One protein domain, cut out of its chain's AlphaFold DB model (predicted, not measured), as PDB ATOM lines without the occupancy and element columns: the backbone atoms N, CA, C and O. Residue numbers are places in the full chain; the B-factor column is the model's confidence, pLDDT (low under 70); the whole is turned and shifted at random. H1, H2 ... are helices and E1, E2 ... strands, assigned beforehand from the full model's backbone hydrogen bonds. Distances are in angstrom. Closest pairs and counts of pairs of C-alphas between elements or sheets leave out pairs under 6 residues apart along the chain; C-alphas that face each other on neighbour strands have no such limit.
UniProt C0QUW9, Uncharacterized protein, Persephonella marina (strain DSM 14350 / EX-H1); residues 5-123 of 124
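AT A GLANCE: This is residues 5 to 123 of the 124 residues of an uncharacterized protein of Persephonella marina (strain DSM 14350 / EX-H1) (UniProt C0QUW9). One antiparallel sheet of eight strands curls like part of a barrel and folds back on itself at E4, and its single helix, H1, packs on E1, E4, E5 and E7. The long hairpin E7 and E8 makes the longest axis. The printed part has 119 residues, in the order E1 to E6, H1, E7, E8, and is mostly strand. It is compact, with a radius of gyration of the C-alphas of 14.1 A and spans of 45 by 34 by 28 A.

IN THESE COORDINATES: Find C-alpha 5 at (202.488, 181.629, 226.262); E1 runs from there to residue 12, 22.4 A. Next come E2, residues 17 to 22, E3, 30 to 34, E4, 39 to 49, 22.6 A, E5, 56 to 62, and E6, 65 to 70. H1, residues 73 to 85, spans 18.7 A. E7, 90 to 104, covers 37.4 A, and E8, 107 to 122, covers 37.9 A, ending at C-alpha 122 (216.744, 192.917, 232.567).

HOW THE PARTS SIT: The strongly twisted sheet runs E1 E8 E7 E4 E5 E6 E2 E3. It is a folded sheet, two leaves facing each other: E1 E8 E7 face E5 E6 E2 E3, with E4 as hinge, which bends by 95 degrees at residue 42. Look for N 8 and O 112 at 2.8 A between E1 and E8, N 94 and O 115 at 2.8 A between E8 and E7, and N 42 and O 93 at 2.9 A between E7 and E4. E4 E5 E6 form a meander, each strand the antiparallel neighbour of the one before, with N 43 and O 61 at 2.8 A and N 60 and O 67 at 2.8 A. N 68 and O 20 are within hydrogen-bond range at 2.7 A between the neighbours E6 and E2, and N 19 and O 32 at 2.8 A between E2 and E3, which form a hairpin. H1 is on the sheet and touches E1, the closest C-alphas, Val 8 and Leu 75, being 6.0 A apart. Every O i to N i+4 pair in H1 is within hydrogen-bond range.

THE WHOLE: The C-alphas of Glu 105 and Glu 123 are the farthest apart, 45.7 A. The printed part has no cut and no long link. Mean pLDDT of the printed part is 73.1, with 34 residues under 70, among them 11 to 32.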
ATOM      1  N   LYS A   5     203.542 182.051 225.332       77.94
ATOM      2  CA  LYS A   5     202.488 181.629 226.262       77.94
ATOM      3  C   LYS A   5     202.718 180.211 226.772       77.94
ATOM      4  O   LYS A   5     202.924 179.282 225.993       77.94
ATOM      5  N   VAL A   6     202.604 180.040 228.083       74.50
ATOM      6  CA  VAL A   6     202.757 178.767 228.780       74.50
ATOM      7  C   VAL A   6     201.590 178.564 229.735       74.50
ATOM      8  O   VAL A   6     201.368 179.336 230.660       74.50
ATOM      9  N   GLU A   7     200.857 177.474 229.532       74.12
ATOM     10  CA  GLU A   7     199.778 177.069 230.431       74.12
ATOM     11  C   GLU A   7     200.338 176.221 231.576       74.12
ATOM     12  O   GLU A   7     201.067 175.251 231.346       74.12
ATOM     13  N   VAL A   8     200.009 176.569 232.816       71.88
ATOM     14  CA  VAL A   8     200.419 175.830 234.012       71.88
ATOM     15  C   VAL A   8     199.191 175.314 234.739       71.88
ATOM     16  O   VAL A   8     198.231 176.050 234.950       71.88
ATOM     17  N   LYS A   9     199.231 174.034 235.119       70.94
ATOM     18  CA  LYS A   9     198.172 173.348 235.860       70.94
ATOM     19  C   LYS A   9     198.790 172.670 237.071       70.94
ATOM     20  O   LYS A   9     199.766 171.952 236.900       70.94
ATOM     21  N   GLU A  10     198.220 172.861 238.257       70.31
ATOM     22  CA  GLU A  10     198.575 172.075 239.447       70.31
ATOM     23  C   GLU A  10     197.319 171.537 240.132       70.31
ATOM     24  O   GLU A  10     196.355 172.272 240.346       70.31
ATOM     25  N   GLU A  11     197.359 170.253 240.491       65.31
ATOM     26  CA  GLU A  11     196.294 169.539 241.200       65.31
ATOM     27  C   GLU A  11     196.419 169.763 242.717       65.31
ATOM     28  O   GLU A  11     197.211 169.091 243.382       65.31
ATOM     29  N   LYS A  12     195.665 170.714 243.285       66.12
ATOM     30  CA  LYS A  12     195.625 170.996 244.735       66.12
ATOM     31  C   LYS A  12     194.287 171.588 245.172       66.12
ATOM     32  O   LYS A  12     193.368 171.700 244.382       66.12
ATOM     33  N   HIS A  13     194.169 171.955 246.445       55.22
ATOM     34  CA  HIS A  13     193.109 172.825 246.952       55.22
ATOM     35  C   HIS A  13     193.777 174.117 247.461       55.22
ATOM     36  O   HIS A  13     194.531 174.093 248.434       55.22
ATOM     37  N   LEU A  14     193.581 175.219 246.743       58.94
ATOM     38  CA  LEU A  14     193.993 176.583 247.076       58.94
ATOM     39  C   LEU A  14     192.737 177.452 247.018       58.94
ATOM     40  O   LEU A  14     192.315 177.848 245.941       58.94
ATOM     41  N   ASP A  15     192.085 177.718 248.143       52.16
ATOM     42  CA  ASP A  15     190.816 178.455 248.087       52.16
ATOM     43  C   ASP A  15     190.973 179.833 247.413       52.16
ATOM     44  O   ASP A  15     190.061 180.256 246.709       52.16
ATOM     45  N   GLU A  16     192.156 180.462 247.510       57.84
ATOM     46  CA  GLU A  16     192.508 181.727 246.849       57.84
ATOM     47  C   GLU A  16     194.031 181.830 246.584       57.84
ATOM     48  O   GLU A  16     194.845 181.296 247.351       57.84
ATOM     49  N   VAL A  17     194.436 182.538 245.517       62.38
ATOM     50  CA  VAL A  17     195.848 182.883 245.248       62.38
ATOM     51  C   VAL A  17     196.157 184.239 245.868       62.38
ATOM     52  O   VAL A  17     195.620 185.272 245.463       62.38
ATOM     53  N   TRP A  18     197.063 184.236 246.842       64.25
ATOM     54  CA  TRP A  18     197.489 185.442 247.540       64.25
ATOM     55  C   TRP A  18     198.774 185.979 246.929       64.25
ATOM     56  O   TRP A  18     199.776 185.262 246.829       64.25
ATOM     57  N   VAL A  19     198.753 187.262 246.582       62.19
ATOM     58  CA  VAL A  19     199.942 188.006 246.192       62.19
ATOM     59  C   VAL A  19     200.219 189.090 247.205       62.19
ATOM     60  O   VAL A  19     199.466 190.039 247.381       62.19
ATOM     61  N   SER A  20     201.338 188.939 247.889       61.31
ATOM     62  CA  SER A  20     201.863 189.929 248.809       61.31
ATOM     63  C   SER A  20     202.714 190.920 248.033       61.31
ATOM     64  O   SER A  20     203.639 190.504 247.349       61.31
ATOM     65  N   PHE A  21     202.481 192.217 248.175       67.25
ATOM     66  CA  PHE A  21     203.394 193.233 247.661       67.25
ATOM     67  C   PHE A  21     204.075 193.973 248.811       67.25
ATOM     68  O   PHE A  21     203.475 194.224 249.858       67.25
ATOM     69  N   GLY A  22     205.353 194.303 248.630       58.19
ATOM     70  CA  GLY A  22     206.148 194.978 249.651       58.19
ATOM     71  C   GLY A  22     207.158 195.958 249.064       58.19
ATOM     72  O   GLY A  22     207.684 195.752 247.971       58.19
ATOM     73  N   LYS A  23     207.445 197.016 249.831       51.00
ATOM     74  CA  LYS A  23     208.645 197.850 249.690       51.00
ATOM     75  C   LYS A  23     209.585 197.511 250.850       51.00
ATOM     76  O   LYS A  23     209.256 197.788 252.005       51.00
ATOM     77  N   GLU A  24     210.732 196.891 250.585       51.25
ATOM     78  CA  GLU A  24     211.753 196.709 251.629       51.25
ATOM     79  C   GLU A  24     212.474 198.038 251.947       51.25
ATOM     80  O   GLU A  24     212.635 198.860 251.045       51.25
ATOM     81  N   PRO A  25     212.980 198.266 253.181       47.12
ATOM     82  CA  PRO A  25     212.702 197.591 254.446       47.12
ATOM     83  C   PRO A  25     212.133 198.606 255.457       47.12
ATOM     84  O   PRO A  25     212.900 199.321 256.101       47.12
ATOM     85  N   LYS A  26     210.797 198.703 255.572       36.84
ATOM     86  CA  LYS A  26     210.061 199.285 256.730       36.84
ATOM     87  C   LYS A  26     208.536 199.364 256.550       36.84
ATOM     88  O   LYS A  26     207.862 199.731 257.506       36.84
ATOM     89  N   GLY A  27     207.997 199.081 255.364       42.28
ATOM     90  CA  GLY A  27     206.581 199.298 255.059       42.28
ATOM     91  C   GLY A  27     205.739 198.030 255.137       42.28
ATOM     92  O   GLY A  27     206.218 196.950 254.794       42.28
ATOM     93  N   ASP A  28     204.491 198.194 255.573       53.28
ATOM     94  CA  ASP A  28     203.457 197.164 255.650       53.28
ATOM     95  C   ASP A  28     203.419 196.269 254.406       53.28
ATOM     96  O   ASP A  28     203.316 196.738 253.268       53.28
ATOM     97  N   VAL A  29     203.488 194.959 254.639       56.09
ATOM     98  CA  VAL A  29     203.239 193.954 253.608       56.09
ATOM     99  C   VAL A  29     201.734 193.877 253.404       56.09
ATOM    100  O   VAL A  29     201.008 193.424 254.287       56.09
ATOM    101  N   ASN A  30     201.262 194.318 252.242       59.53
ATOM    102  CA  ASN A  30     199.852 194.235 251.891       59.53
ATOM    103  C   ASN A  30     199.644 193.023 250.979       59.53
ATOM    104  O   ASN A  30     200.270 192.906 249.926       59.53
ATOM    105  N   ALA A  31     198.776 192.102 251.392       64.56
ATOM    106  CA  ALA A  31     198.360 190.981 250.561       64.56
ATOM    107  C   ALA A  31     197.125 191.373 249.742       64.56
ATOM    108  O   ALA A  31     196.132 191.843 250.295       64.56
ATOM    109  N   LYS A  32     197.187 191.176 248.426       69.94
ATOM    110  CA  LYS A  32     196.060 191.258 247.497       69.94
ATOM    111  C   LYS A  32     195.694 189.848 247.029       69.94
ATOM    112  O   LYS A  32     196.568 189.056 246.685       69.94
ATOM    113  N   VAL A  33     194.398 189.559 246.992       70.00
ATOM    114  CA  VAL A  33     193.851 188.361 246.338       70.00
ATOM    115  C   VAL A  33     193.761 188.620 244.834       70.00
ATOM    116  O   VAL A  33     193.293 189.686 244.430       70.00
ATOM    117  N   ILE A  34     194.223 187.667 244.022       73.69
ATOM    118  CA  ILE A  34     194.014 187.678 242.568       73.69
ATOM    119  C   ILE A  34     192.801 186.814 242.238       73.69
ATOM    120  O   ILE A  34     192.751 185.643 242.613       73.69
ATOM    121  N   ASN A  35     191.859 187.388 241.498       78.19
ATOM    122  CA  ASN A  35     190.679 186.701 240.987       78.19
ATOM    123  C   ASN A  35     190.896 186.180 239.563       78.19
ATOM    124  O   ASN A  35     191.834 186.567 238.868       78.19
ATOM    125  N   GLU A  36     190.016 185.284 239.121       82.00
ATOM    126  CA  GLU A  36     190.041 184.765 237.753       82.00
ATOM    127  C   GLU A  36     189.982 185.909 236.725       82.00
ATOM    128  O   GLU A  36     189.151 186.814 236.820       82.00
ATOM    129  N   GLY A  37     190.892 185.875 235.752       79.56
ATOM    130  CA  GLY A  37     191.060 186.897 234.721       79.56
ATOM    131  C   GLY A  37     191.944 188.080 235.123       79.56
ATOM    132  O   GLY A  37     192.320 188.862 234.250       79.56
ATOM    133  N   GLU A  38     192.321 188.223 236.398       83.81
ATOM    134  CA  GLU A  38     193.304 189.229 236.804       83.81
ATOM    135  C   GLU A  38     194.732 188.776 236.456       83.81
ATOM    136  O   GLU A  38     195.095 187.599 236.568       83.81
ATOM    137  N   SER A  39     195.554 189.744 236.046       86.12
ATOM    138  CA  SER A  39     196.951 189.533 235.681       86.12
ATOM    139  C   SER A  39     197.893 190.441 236.468       86.12
ATOM    140  O   SER A  39     197.537 191.545 236.887       86.12
ATOM    141  N   ILE A  40     199.114 189.955 236.670       84.56
ATOM    142  CA  ILE A  40     200.236 190.735 237.192       84.56
ATOM    143  C   ILE A  40     201.368 190.681 236.177       84.56
ATOM    144  O   ILE A  40     201.704 189.611 235.675       84.56
ATOM    145  N   GLU A  41     201.960 191.838 235.899       87.88
ATOM    146  CA  GLU A  41     203.070 191.996 234.964       87.88
ATOM    147  C   GLU A  41     204.313 192.516 235.673       87.88
ATOM    148  O   GLU A  41     204.227 193.433 236.495       87.88
ATOM    149  N   GLY A  42     205.469 191.963 235.332       87.12
ATOM    150  CA  GLY A  42     206.759 192.417 235.828       87.12
ATOM    151  C   GLY A  42     207.864 191.412 235.548       87.12
ATOM    152  O   GLY A  42     207.665 190.397 234.893       87.12
ATOM    153  N   TYR A  43     209.050 191.697 236.049       86.94
ATOM    154  CA  TYR A  43     210.232 190.882 235.845       86.94
ATOM    155  C   TYR A  43     210.346 189.834 236.938       86.94
ATOM    156  O   TYR A  43     210.344 190.178 238.119       86.94
ATOM    157  N   ILE A  44     210.439 188.560 236.568       84.94
ATOM    158  CA  ILE A  44     210.706 187.520 237.559       84.94
ATOM    159  C   ILE A  44     212.151 187.665 238.025       84.94
ATOM    160  O   ILE A  44     213.079 187.525 237.237       84.94
ATOM    161  N   GLU A  45     212.315 187.921 239.319       78.94
ATOM    162  CA  GLU A  45     213.618 188.051 239.970       78.94
ATOM    163  C   GLU A  45     214.122 186.685 240.435       78.94
ATOM    164  O   GLU A  45     215.264 186.316 240.193       78.94
ATOM    165  N   LYS A  46     213.275 185.933 241.149       78.19
ATOM    166  CA  LYS A  46     213.650 184.638 241.733       78.19
ATOM    167  C   LYS A  46     212.451 183.842 242.217       78.19
ATOM    168  O   LYS A  46     211.393 184.399 242.518       78.19
ATOM    169  N   ILE A  47     212.673 182.552 242.441       78.62
ATOM    170  CA  ILE A  47     211.750 181.675 243.163       78.62
ATOM    171  C   ILE A  47     212.363 181.304 244.508       78.62
ATOM    172  O   ILE A  47     213.498 180.848 244.602       78.62
ATOM    173  N   THR A  48     211.607 181.517 245.582       77.25
ATOM    174  CA  THR A  48     212.029 181.201 246.946       77.25
ATOM    175  C   THR A  48     211.225 180.029 247.492       77.25
ATOM    176  O   THR A  48     209.997 180.081 247.585       77.25
ATOM    177  N   LYS A  49     211.926 178.982 247.934       72.75
ATOM    178  CA  LYS A  49     211.338 177.870 248.691       72.75
ATOM    179  C   LYS A  49     211.316 178.235 250.172       72.75
ATOM    180  O   LYS A  49     212.361 178.402 250.794       72.75
ATOM    181  N   SER A  50     210.124 178.368 250.744       65.56
ATOM    182  CA  SER A  50     209.969 178.602 252.181       65.56
ATOM    183  C   SER A  50     209.909 177.278 252.938       65.56
ATOM    184  O   SER A  50     209.249 176.340 252.510       65.56
ATOM    185  N   THR A  51     210.536 177.205 254.111       64.88
ATOM    186  CA  THR A  51     210.335 176.080 255.043       64.88
ATOM    187  C   THR A  51     208.984 176.152 255.759       64.88
ATOM    188  O   THR A  51     208.532 175.158 256.321       64.88
ATOM    189  N   LYS A  52     208.333 177.324 255.741       65.25
ATOM    190  CA  LYS A  52     207.036 177.571 256.387       65.25
ATOM    191  C   LYS A  52     205.847 177.328 255.461       65.25
ATOM    192  O   LYS A  52     204.775 176.978 255.945       65.25
ATOM    193  N   PHE A  53     206.024 177.505 254.152       65.94
ATOM    194  CA  PHE A  53     204.962 177.340 253.159       65.94
ATOM    195  C   PHE A  53     205.272 176.153 252.250       65.94
ATOM    196  O   PHE A  53     206.400 175.985 251.802       65.94
ATOM    197  N   LYS A  54     204.269 175.311 251.977       68.44
ATOM    198  CA  LYS A  54     204.443 174.118 251.125       68.44
ATOM    199  C   LYS A  54     204.582 174.469 249.639       68.44
ATOM    200  O   LYS A  54     204.982 173.609 248.850       68.44
ATOM    201  N   GLN A  55     204.189 175.682 249.266       71.94
ATOM    202  CA  GLN A  55     204.237 176.227 247.919       71.94
ATOM    203  C   GLN A  55     205.494 177.095 247.730       71.94
ATOM    204  O   GLN A  55     205.876 177.813 248.664       71.94
ATOM    205  N   PRO A  56     206.126 177.057 246.545       76.12
ATOM    206  CA  PRO A  56     207.149 178.028 246.176       76.12
ATOM    207  C   PRO A  56     206.566 179.444 246.104       76.12
ATOM    208  O   PRO A  56     205.374 179.637 245.859       76.12
ATOM    209  N   ILE A  57     207.419 180.441 246.331       79.31
ATOM    210  CA  ILE A  57     207.058 181.857 246.255       79.31
ATOM    211  C   ILE A  57     207.816 182.478 245.087       79.31
ATOM    212  O   ILE A  57     209.045 182.508 245.102       79.31
ATOM    213  N   VAL A  58     207.094 182.986 244.095       82.38
ATOM    214  CA  VAL A  58     207.672 183.721 242.963       82.38
ATOM    215  C   VAL A  58     207.803 185.192 243.344       82.38
ATOM    216  O   VAL A  58     206.823 185.797 243.781       82.38
ATOM    217  N   SER A  59     209.006 185.745 243.184       83.19
ATOM    218  CA  SER A  59     209.312 187.173 243.306       83.19
ATOM    219  C   SER A  59     209.262 187.817 241.927       83.19
ATOM    220  O   SER A  59     210.015 187.425 241.035       83.19
ATOM    221  N   LEU A  60     208.379 188.794 241.758       84.75
ATOM    222  CA  LEU A  60     208.186 189.532 240.519       84.75
ATOM    223  C   LEU A  60     208.278 191.036 240.790       84.75
ATOM    224  O   LEU A  60     207.623 191.550 241.692       84.75
ATOM    225  N   ILE A  61     209.099 191.751 240.029       85.56
ATOM    226  CA  ILE A  61     209.350 193.186 240.178       85.56
ATOM    227  C   ILE A  61     208.587 193.943 239.092       85.56
ATOM    228  O   ILE A  61     208.814 193.732 237.905       85.56
ATOM    229  N   SER A  62     207.703 194.859 239.484       83.69
ATOM    230  CA  SER A  62     207.024 195.779 238.565       83.69
ATOM    231  C   SER A  62     207.259 197.214 239.025       83.69
ATOM    232  O   SER A  62     206.664 197.671 240.007       83.69
ATOM    233  N   GLY A  63     208.174 197.919 238.356       80.56
ATOM    234  CA  GLY A  63     208.646 199.232 238.806       80.56
ATOM    235  C   GLY A  63     209.222 199.167 240.226       80.56
ATOM    236  O   GLY A  63     210.077 198.335 240.510       80.56
ATOM    237  N   ASP A  64     208.709 200.002 241.135       76.12
ATOM    238  CA  ASP A  64     209.147 200.068 242.541       76.12
ATOM    239  C   ASP A  64     208.417 199.081 243.476       76.12
ATOM    240  O   ASP A  64     208.461 199.226 244.705       76.12
ATOM    241  N   VAL A  65     207.657 198.134 242.920       76.94
ATOM    242  CA  VAL A  65     206.835 197.189 243.683       76.94
ATOM    243  C   VAL A  65     207.332 195.772 243.443       76.94
ATOM    244  O   VAL A  65     207.387 195.311 242.305       76.94
ATOM    245  N   ARG A  66     207.643 195.055 244.528       79.31
ATOM    246  CA  ARG A  66     207.940 193.622 244.480       79.31
ATOM    247  C   ARG A  66     206.708 192.831 244.905       79.31
ATOM    248  O   ARG A  66     206.194 193.028 246.006       79.31
ATOM    249  N   TYR A  67     206.267 191.936 244.035       79.69
ATOM    250  CA  TYR A  67     205.181 190.988 244.227       79.69
ATOM    251  C   TYR A  67     205.759 189.634 244.629       79.69
ATOM    252  O   TYR A  67     206.681 189.124 244.003       79.69
ATOM    253  N   LEU A  68     205.197 189.047 245.676       79.00
ATOM    254  CA  LEU A  68     205.465 187.705 246.159       79.00
ATOM    255  C   LEU A  68     204.186 186.898 245.990       79.00
ATOM    256  O   LEU A  68     203.198 187.139 246.685       79.00
ATOM    257  N   MET A  69     204.199 185.954 245.060       77.69
ATOM    258  CA  MET A  69     203.047 185.117 244.748       77.69
ATOM    259  C   MET A  69     203.308 183.685 245.189       77.69
ATOM    260  O   MET A  69     204.339 183.109 244.840       77.69
ATOM    261  N   PHE A  70     202.354 183.085 245.902       75.12
ATOM    262  CA  PHE A  70     202.353 181.634 246.077       75.12
ATOM    263  C   PHE A  70     202.084 180.973 244.733       75.12
ATOM    264  O   PHE A  70     200.991 181.075 244.177       75.12
ATOM    265  N   ALA A  71     203.105 180.314 244.211       69.31
ATOM    266  CA  ALA A  71     203.070 179.684 242.915       69.31
ATOM    267  C   ALA A  71     202.807 178.182 243.051       69.31
ATOM    268  O   ALA A  71     203.245 177.546 244.015       69.31
ATOM    269  N   PRO A  72     202.147 177.581 242.056       69.44
ATOM    270  CA  PRO A  72     202.147 176.141 241.913       69.44
ATOM    271  C   PRO A  72     203.551 175.550 241.770       69.44
ATOM    272  O   PRO A  72     204.438 176.173 241.187       69.44
ATOM    273  N   LYS A  73     203.765 174.303 242.206       71.69
ATOM    274  CA  LYS A  73     205.063 173.621 242.017       71.69
ATOM    275  C   LYS A  73     205.447 173.456 240.546       71.69
ATOM    276  O   LYS A  73     206.626 173.499 240.205       71.69
ATOM    277  N   ASP A  74     204.467 173.265 239.670       71.75
ATOM    278  CA  ASP A  74     204.732 173.158 238.233       71.75
ATOM    279  C   ASP A  74     205.005 174.521 237.589       71.75
ATOM    280  O   ASP A  74     205.676 174.583 236.559       71.75
ATOM    281  N   LEU A  75     204.548 175.613 238.217       74.44
ATOM    282  CA  LEU A  75     204.917 176.969 237.818       74.44
ATOM    283  C   LEU A  75     206.386 177.235 238.150       74.44
ATOM    284  O   LEU A  75     207.106 177.765 237.314       74.44
ATOM    285  N   GLU A  76     206.835 176.794 239.326       75.12
ATOM    286  CA  GLU A  76     208.240 176.878 239.733       75.12
ATOM    287  C   GLU A  76     209.176 176.227 238.717       75.12
ATOM    288  O   GLU A  76     210.049 176.905 238.194       75.12
ATOM    289  N   LYS A  77     208.950 174.957 238.355       75.44
ATOM    290  CA  LYS A  77     209.815 174.266 237.380       75.44
ATOM    291  C   LYS A  77     209.896 175.000 236.046       75.44
ATOM    292  O   LYS A  77     210.950 175.029 235.428       75.44
ATOM    293  N   LYS A  78     208.768 175.551 235.588       76.56
ATOM    294  CA  LYS A  78     208.701 176.271 234.317       76.56
ATOM    295  C   LYS A  78     209.470 177.578 234.388       76.56
ATOM    296  O   LYS A  78     210.239 177.850 233.484       76.56
ATOM    297  N   ILE A  79     209.294 178.350 235.453       75.94
ATOM    298  CA  ILE A  79     210.038 179.593 235.652       75.94
ATOM    299  C   ILE A  79     211.534 179.312 235.843       75.94
ATOM    300  O   ILE A  79     212.336 180.018 235.248       75.94
ATOM    301  N   ASP A  80     211.914 178.281 236.603       77.06
ATOM    302  CA  ASP A  80     213.319 177.884 236.764       77.06
ATOM    303  C   ASP A  80     213.947 177.581 235.394       77.06
ATOM    304  O   ASP A  80     215.002 178.119 235.072       77.06
ATOM    305  N   SER A  81     213.258 176.810 234.541       77.81
ATOM    306  CA  SER A  81     213.706 176.577 233.161       77.81
ATOM    307  C   SER A  81     213.805 177.866 232.341       77.81
ATOM    308  O   SER A  81     214.755 178.016 231.583       77.81
ATOM    309  N   LEU A  82     212.872 178.809 232.502       74.19
ATOM    310  CA  LEU A  82     212.923 180.096 231.798       74.19
ATOM    311  C   LEU A  82     214.118 180.949 232.231       74.19
ATOM    312  O   LEU A  82     214.775 181.538 231.382       74.19
ATOM    313  N   ILE A  83     214.413 181.002 233.532       73.19
ATOM    314  CA  ILE A  83     215.563 181.740 234.073       73.19
ATOM    315  C   ILE A  83     216.878 181.107 233.595       73.19
ATOM    316  O   ILE A  83     217.810 181.830 233.240       73.19
ATOM    317  N   GLU A  84     216.957 179.773 233.549       76.12
ATOM    318  CA  GLU A  84     218.109 179.061 232.980       76.12
ATOM    319  C   GLU A  84     218.294 179.362 231.482       76.12
ATOM    320  O   GLU A  84     219.423 179.573 231.040       76.12
ATOM    321  N   GLU A  85     217.210 179.434 230.699       73.00
ATOM    322  CA  GLU A  85     217.261 179.760 229.264       73.00
ATOM    323  C   GLU A  85     217.782 181.179 228.985       73.00
ATOM    324  O   GLU A  85     218.442 181.395 227.967       73.00
ATOM    325  N   VAL A  86     217.527 182.136 229.882       70.06
ATOM    326  CA  VAL A  86     217.978 183.532 229.736       70.06
ATOM    327  C   VAL A  86     219.262 183.858 230.513       70.06
ATOM    328  O   VAL A  86     219.537 185.028 230.778       70.06
ATOM    329  N   ASP A  87     220.053 182.839 230.863       70.00
ATOM    330  CA  ASP A  87     221.355 182.964 231.542       70.00
ATOM    331  C   ASP A  87     221.285 183.765 232.858       70.00
ATOM    332  O   ASP A  87     222.103 184.640 233.137       70.00
ATOM    333  N   GLY A  88     220.250 183.508 233.665       66.00
ATOM    334  CA  GLY A  88     220.079 184.149 234.971       66.00
ATOM    335  C   GLY A  88     219.594 185.600 234.920       66.00
ATOM    336  O   GLY A  88     219.557 186.256 235.959       66.00
ATOM    337  N   LYS A  89     219.205 186.113 233.746       74.00
ATOM    338  CA  LYS A  89     218.586 187.440 233.611       74.00
ATOM    339  C   LYS A  89     217.128 187.427 234.063       74.00
ATOM    340  O   LYS A  89     216.457 186.398 234.041       74.00
ATOM    341  N   MET A  90     216.607 188.596 234.432       80.12
ATOM    342  CA  MET A  90     215.195 188.715 234.788       80.12
ATOM    343  C   MET A  90     214.335 188.798 233.526       80.12
ATOM    344  O   MET A  90     214.558 189.655 232.668       80.12
ATOM    345  N   VAL A  91     213.323 187.936 233.423       80.25
ATOM    346  CA  VAL A  91     212.428 187.861 232.255       80.25
ATOM    347  C   VAL A  91     211.154 188.651 232.509       80.25
ATOM    348  O   VAL A  91     210.488 188.439 233.531       80.25
ATOM    349  N   TYR A  92     210.775 189.520 231.567       85.94
ATOM    350  CA  TYR A  92     209.479 190.186 231.626       85.94
ATOM    351  C   TYR A  92     208.361 189.157 231.472       85.94
ATOM    352  O   TYR A  92     208.274 188.456 230.465       85.94
ATOM    353  N   THR A  93     207.518 189.048 232.491       84.38
ATOM    354  CA  THR A  93     206.504 188.009 232.613       84.38
ATOM    355  C   THR A  93     205.165 188.611 233.011       84.38
ATOM    356  O   THR A  93     205.063 189.424 233.931       84.38
ATOM    357  N   ARG A  94     204.108 188.161 232.345       87.44
ATOM    358  CA  ARG A  94     202.720 188.343 232.747       87.44
ATOM    359  C   ARG A  94     202.192 187.020 233.280       87.44
ATOM    360  O   ARG A  94     202.236 186.008 232.588       87.44
ATOM    361  N   ILE A  95     201.658 187.034 234.493       84.38
ATOM    362  CA  ILE A  95     201.002 185.878 235.102       84.38
ATOM    363  C   ILE A  95     199.525 186.208 235.265       84.38
ATOM    364  O   ILE A  95     199.170 187.133 235.994       84.38
ATOM    365  N   THR A  96     198.677 185.436 234.599       84.94
ATOM    366  CA  THR A  96     197.220 185.560 234.637       84.94
ATOM    367  C   THR A  96     196.637 184.336 235.323       84.94
ATOM    368  O   THR A  96     196.903 183.202 234.915       84.94
ATOM    369  N   PHE A  97     195.828 184.544 236.359       82.38
ATOM    370  CA  PHE A  97     195.080 183.447 236.965       82.38
ATOM    371  C   PHE A  97     193.845 183.162 236.109       82.38
ATOM    372  O   PHE A  97     192.976 184.018 235.971       82.38
ATOM    373  N   THR A  98     193.771 181.980 235.496       81.44
ATOM    374  CA  THR A  98     192.695 181.644 234.546       81.44
ATOM    375  C   THR A  98     191.577 180.814 235.143       81.44
ATOM    376  O   THR A  98     190.603 180.543 234.450       81.44
ATOM    377  N   GLY A  99     191.689 180.454 236.421       77.44
ATOM    378  CA  GLY A  99     190.585 179.903 237.186       77.44
ATOM    379  C   GLY A  99     190.891 178.561 237.823       77.44
ATOM    380  O   GLY A  99     192.038 178.122 237.965       77.44
ATOM    381  N   ILE A 100     189.808 177.926 238.256       77.50
ATOM    382  CA  ILE A 100     189.831 176.668 238.986       77.50
ATOM    383  C   ILE A 100     188.997 175.660 238.210       77.50
ATOM    384  O   ILE A 100     187.808 175.859 237.979       77.50
ATOM    385  N   LYS A 101     189.615 174.549 237.826       76.19
ATOM    386  CA  LYS A 101     188.932 173.429 237.193       76.19
ATOM    387  C   LYS A 101     188.738 172.313 238.207       76.19
ATOM    388  O   LYS A 101     189.712 171.723 238.662       76.19
ATOM    389  N   GLU A 102     187.497 171.994 238.544       76.31
ATOM    390  CA  GLU A 102     187.199 170.811 239.355       76.31
ATOM    391  C   GLU A 102     187.535 169.545 238.556       76.31
ATOM    392  O   GLU A 102     187.145 169.404 237.393       76.31
ATOM    393  N   LEU A 103     188.332 168.662 239.158       72.12
ATOM    394  CA  LEU A 103     188.717 167.382 238.569       72.12
ATOM    395  C   LEU A 103     187.836 166.255 239.122       72.12
ATOM    396  O   LEU A 103     187.325 165.451 238.345       72.12
ATOM    397  N   ASP A 104     187.636 166.227 240.440       78.94
ATOM    398  CA  ASP A 104     186.743 165.324 241.178       78.94
ATOM    399  C   ASP A 104     186.383 165.925 242.553       78.94
ATOM    400  O   ASP A 104     186.817 167.037 242.855       78.94
ATOM    401  N   GLU A 105     185.572 165.225 243.365       73.00
ATOM    402  CA  GLU A 105     184.988 165.737 244.627       73.00
ATOM    403  C   GLU A 105     186.005 166.386 245.583       73.00
ATOM    404  O   GLU A 105     185.653 167.337 246.278       73.00
ATOM    405  N   ASP A 106     187.263 165.935 245.574       74.56
ATOM    406  CA  ASP A 106     188.307 166.417 246.482       74.56
ATOM    407  C   ASP A 106     189.469 167.138 245.772       74.56
ATOM    408  O   ASP A 106     190.376 167.653 246.438       74.56
ATOM    409  N   ARG A 107     189.494 167.182 244.429       67.12
ATOM    410  CA  ARG A 107     190.620 167.752 243.669       67.12
ATOM    411  C   ARG A 107     190.194 168.870 242.738       67.12
ATOM    412  O   ARG A 107     189.346 168.720 241.858       67.12
ATOM    413  N   LYS A 108     190.909 169.984 242.871       71.38
ATOM    414  CA  LYS A 108     190.825 171.144 241.994       71.38
ATOM    415  C   LYS A 108     192.151 171.309 241.254       71.38
ATOM    416  O   LYS A 108     193.225 170.997 241.763       71.38
ATOM    417  N   ALA A 109     192.084 171.758 240.015       70.69
ATOM    418  CA  ALA A 109     193.233 172.165 239.234       70.69
ATOM    419  C   ALA A 109     193.223 173.683 239.117       70.69
ATOM    420  O   ALA A 109     192.278 174.254 238.581       70.69
ATOM    421  N   TYR A 110     194.281 174.328 239.592       75.12
ATOM    422  CA  TYR A 110     194.464 175.765 239.414       75.12
ATOM    423  C   TYR A 110     195.185 175.999 238.104       75.12
ATOM    424  O   TYR A 110     196.246 175.411 237.871       75.12
ATOM    425  N   THR A 111     194.599 176.830 237.249       76.00
ATOM    426  CA  THR A 111     195.155 177.134 235.938       76.00
ATOM    427  C   THR A 111     195.721 178.543 235.922       76.00
ATOM    428  O   THR A 111     195.083 179.507 236.345       76.00
ATOM    429  N   PHE A 112     196.952 178.651 235.433       80.88
ATOM    430  CA  PHE A 112     197.635 179.918 235.229       80.88
ATOM    431  C   PHE A 112     198.112 179.994 233.792       80.88
ATOM    432  O   PHE A 112     198.618 179.015 233.234       80.88
ATOM    433  N   GLU A 113     197.986 181.173 233.210       83.25
ATOM    434  CA  GLU A 113     198.631 181.512 231.957       83.25
ATOM    435  C   GLU A 113     199.823 182.401 232.258       83.25
ATOM    436  O   GLU A 113     199.692 183.465 232.858       83.25
ATOM    437  N   VAL A 114     200.997 181.925 231.867       82.69
ATOM    438  CA  VAL A 114     202.250 182.650 232.004       82.69
ATOM    439  C   VAL A 114     202.673 183.048 230.611       82.69
ATOM    440  O   VAL A 114     202.934 182.190 229.770       82.69
ATOM    441  N   GLU A 115     202.715 184.340 230.357       85.31
ATOM    442  CA  GLU A 115     203.291 184.886 229.142       85.31
ATOM    443  C   GLU A 115     204.635 185.501 229.500       85.31
ATOM    444  O   GLU A 115     204.723 186.235 230.479       85.31
ATOM    445  N   TYR A 116     205.683 185.219 228.739       82.94
ATOM    446  CA  TYR A 116     206.991 185.825 228.961       82.94
ATOM    447  C   TYR A 116     207.593 186.335 227.652       82.94
ATOM    448  O   TYR A 116     207.245 185.858 226.567       82.94
ATOM    449  N   ASP A 117     208.468 187.328 227.767       82.50
ATOM    450  CA  ASP A 117     209.203 187.927 226.656       82.50
ATOM    451  C   ASP A 117     210.711 187.787 226.911       82.50
ATOM    452  O   ASP A 117     211.281 188.478 227.755       82.50
ATOM    453  N   ASP A 118     211.345 186.862 226.188       70.62
ATOM    454  CA  ASP A 118     212.786 186.600 226.246       70.62
ATOM    455  C   ASP A 118     213.619 187.586 225.412       70.62
ATOM    456  O   ASP A 118     214.845 187.584 225.508       70.62
ATOM    457  N   GLU A 119     212.982 188.464 224.626       71.94
ATOM    458  CA  GLU A 119     213.658 189.584 223.963       71.94
ATOM    459  C   GLU A 119     213.840 190.774 224.928       71.94
ATOM    460  O   GLU A 119     214.777 191.560 224.775       71.94
ATOM    461  N   ASN A 120     212.965 190.900 225.934       66.31
ATOM    462  CA  ASN A 120     212.976 191.960 226.947       66.31
ATOM    463  C   ASN A 120     213.468 191.432 228.306       66.31
ATOM    464  O   ASN A 120     212.693 191.252 229.249       66.31
ATOM    465  N   VAL A 121     214.780 191.225 228.407       69.81
ATOM    466  CA  VAL A 121     215.457 190.794 229.639       69.81
ATOM    467  C   VAL A 121     216.121 191.967 230.364       69.81
ATOM    468  O   VAL A 121     216.692 192.858 229.735       69.81
ATOM    469  N   LEU A 122     216.053 191.964 231.695       71.12
ATOM    470  CA  LEU A 122     216.744 192.917 232.567       71.12
ATOM    471  C   LEU A 122     218.008 192.261 233.135       71.12
ATOM    472  O   LEU A 122     217.945 191.158 233.683       71.12
ATOM    473  N   GLU A 123     219.151 192.929 232.979       62.84
ATOM    474  CA  GLU A 123     220.383 192.579 233.695       62.84
ATOM    475  C   GLU A 123     220.271 193.099 235.136       62.84
ATOM    476  O   GLU A 123     219.807 194.224 235.338       62.84
TER     477      GLU A 123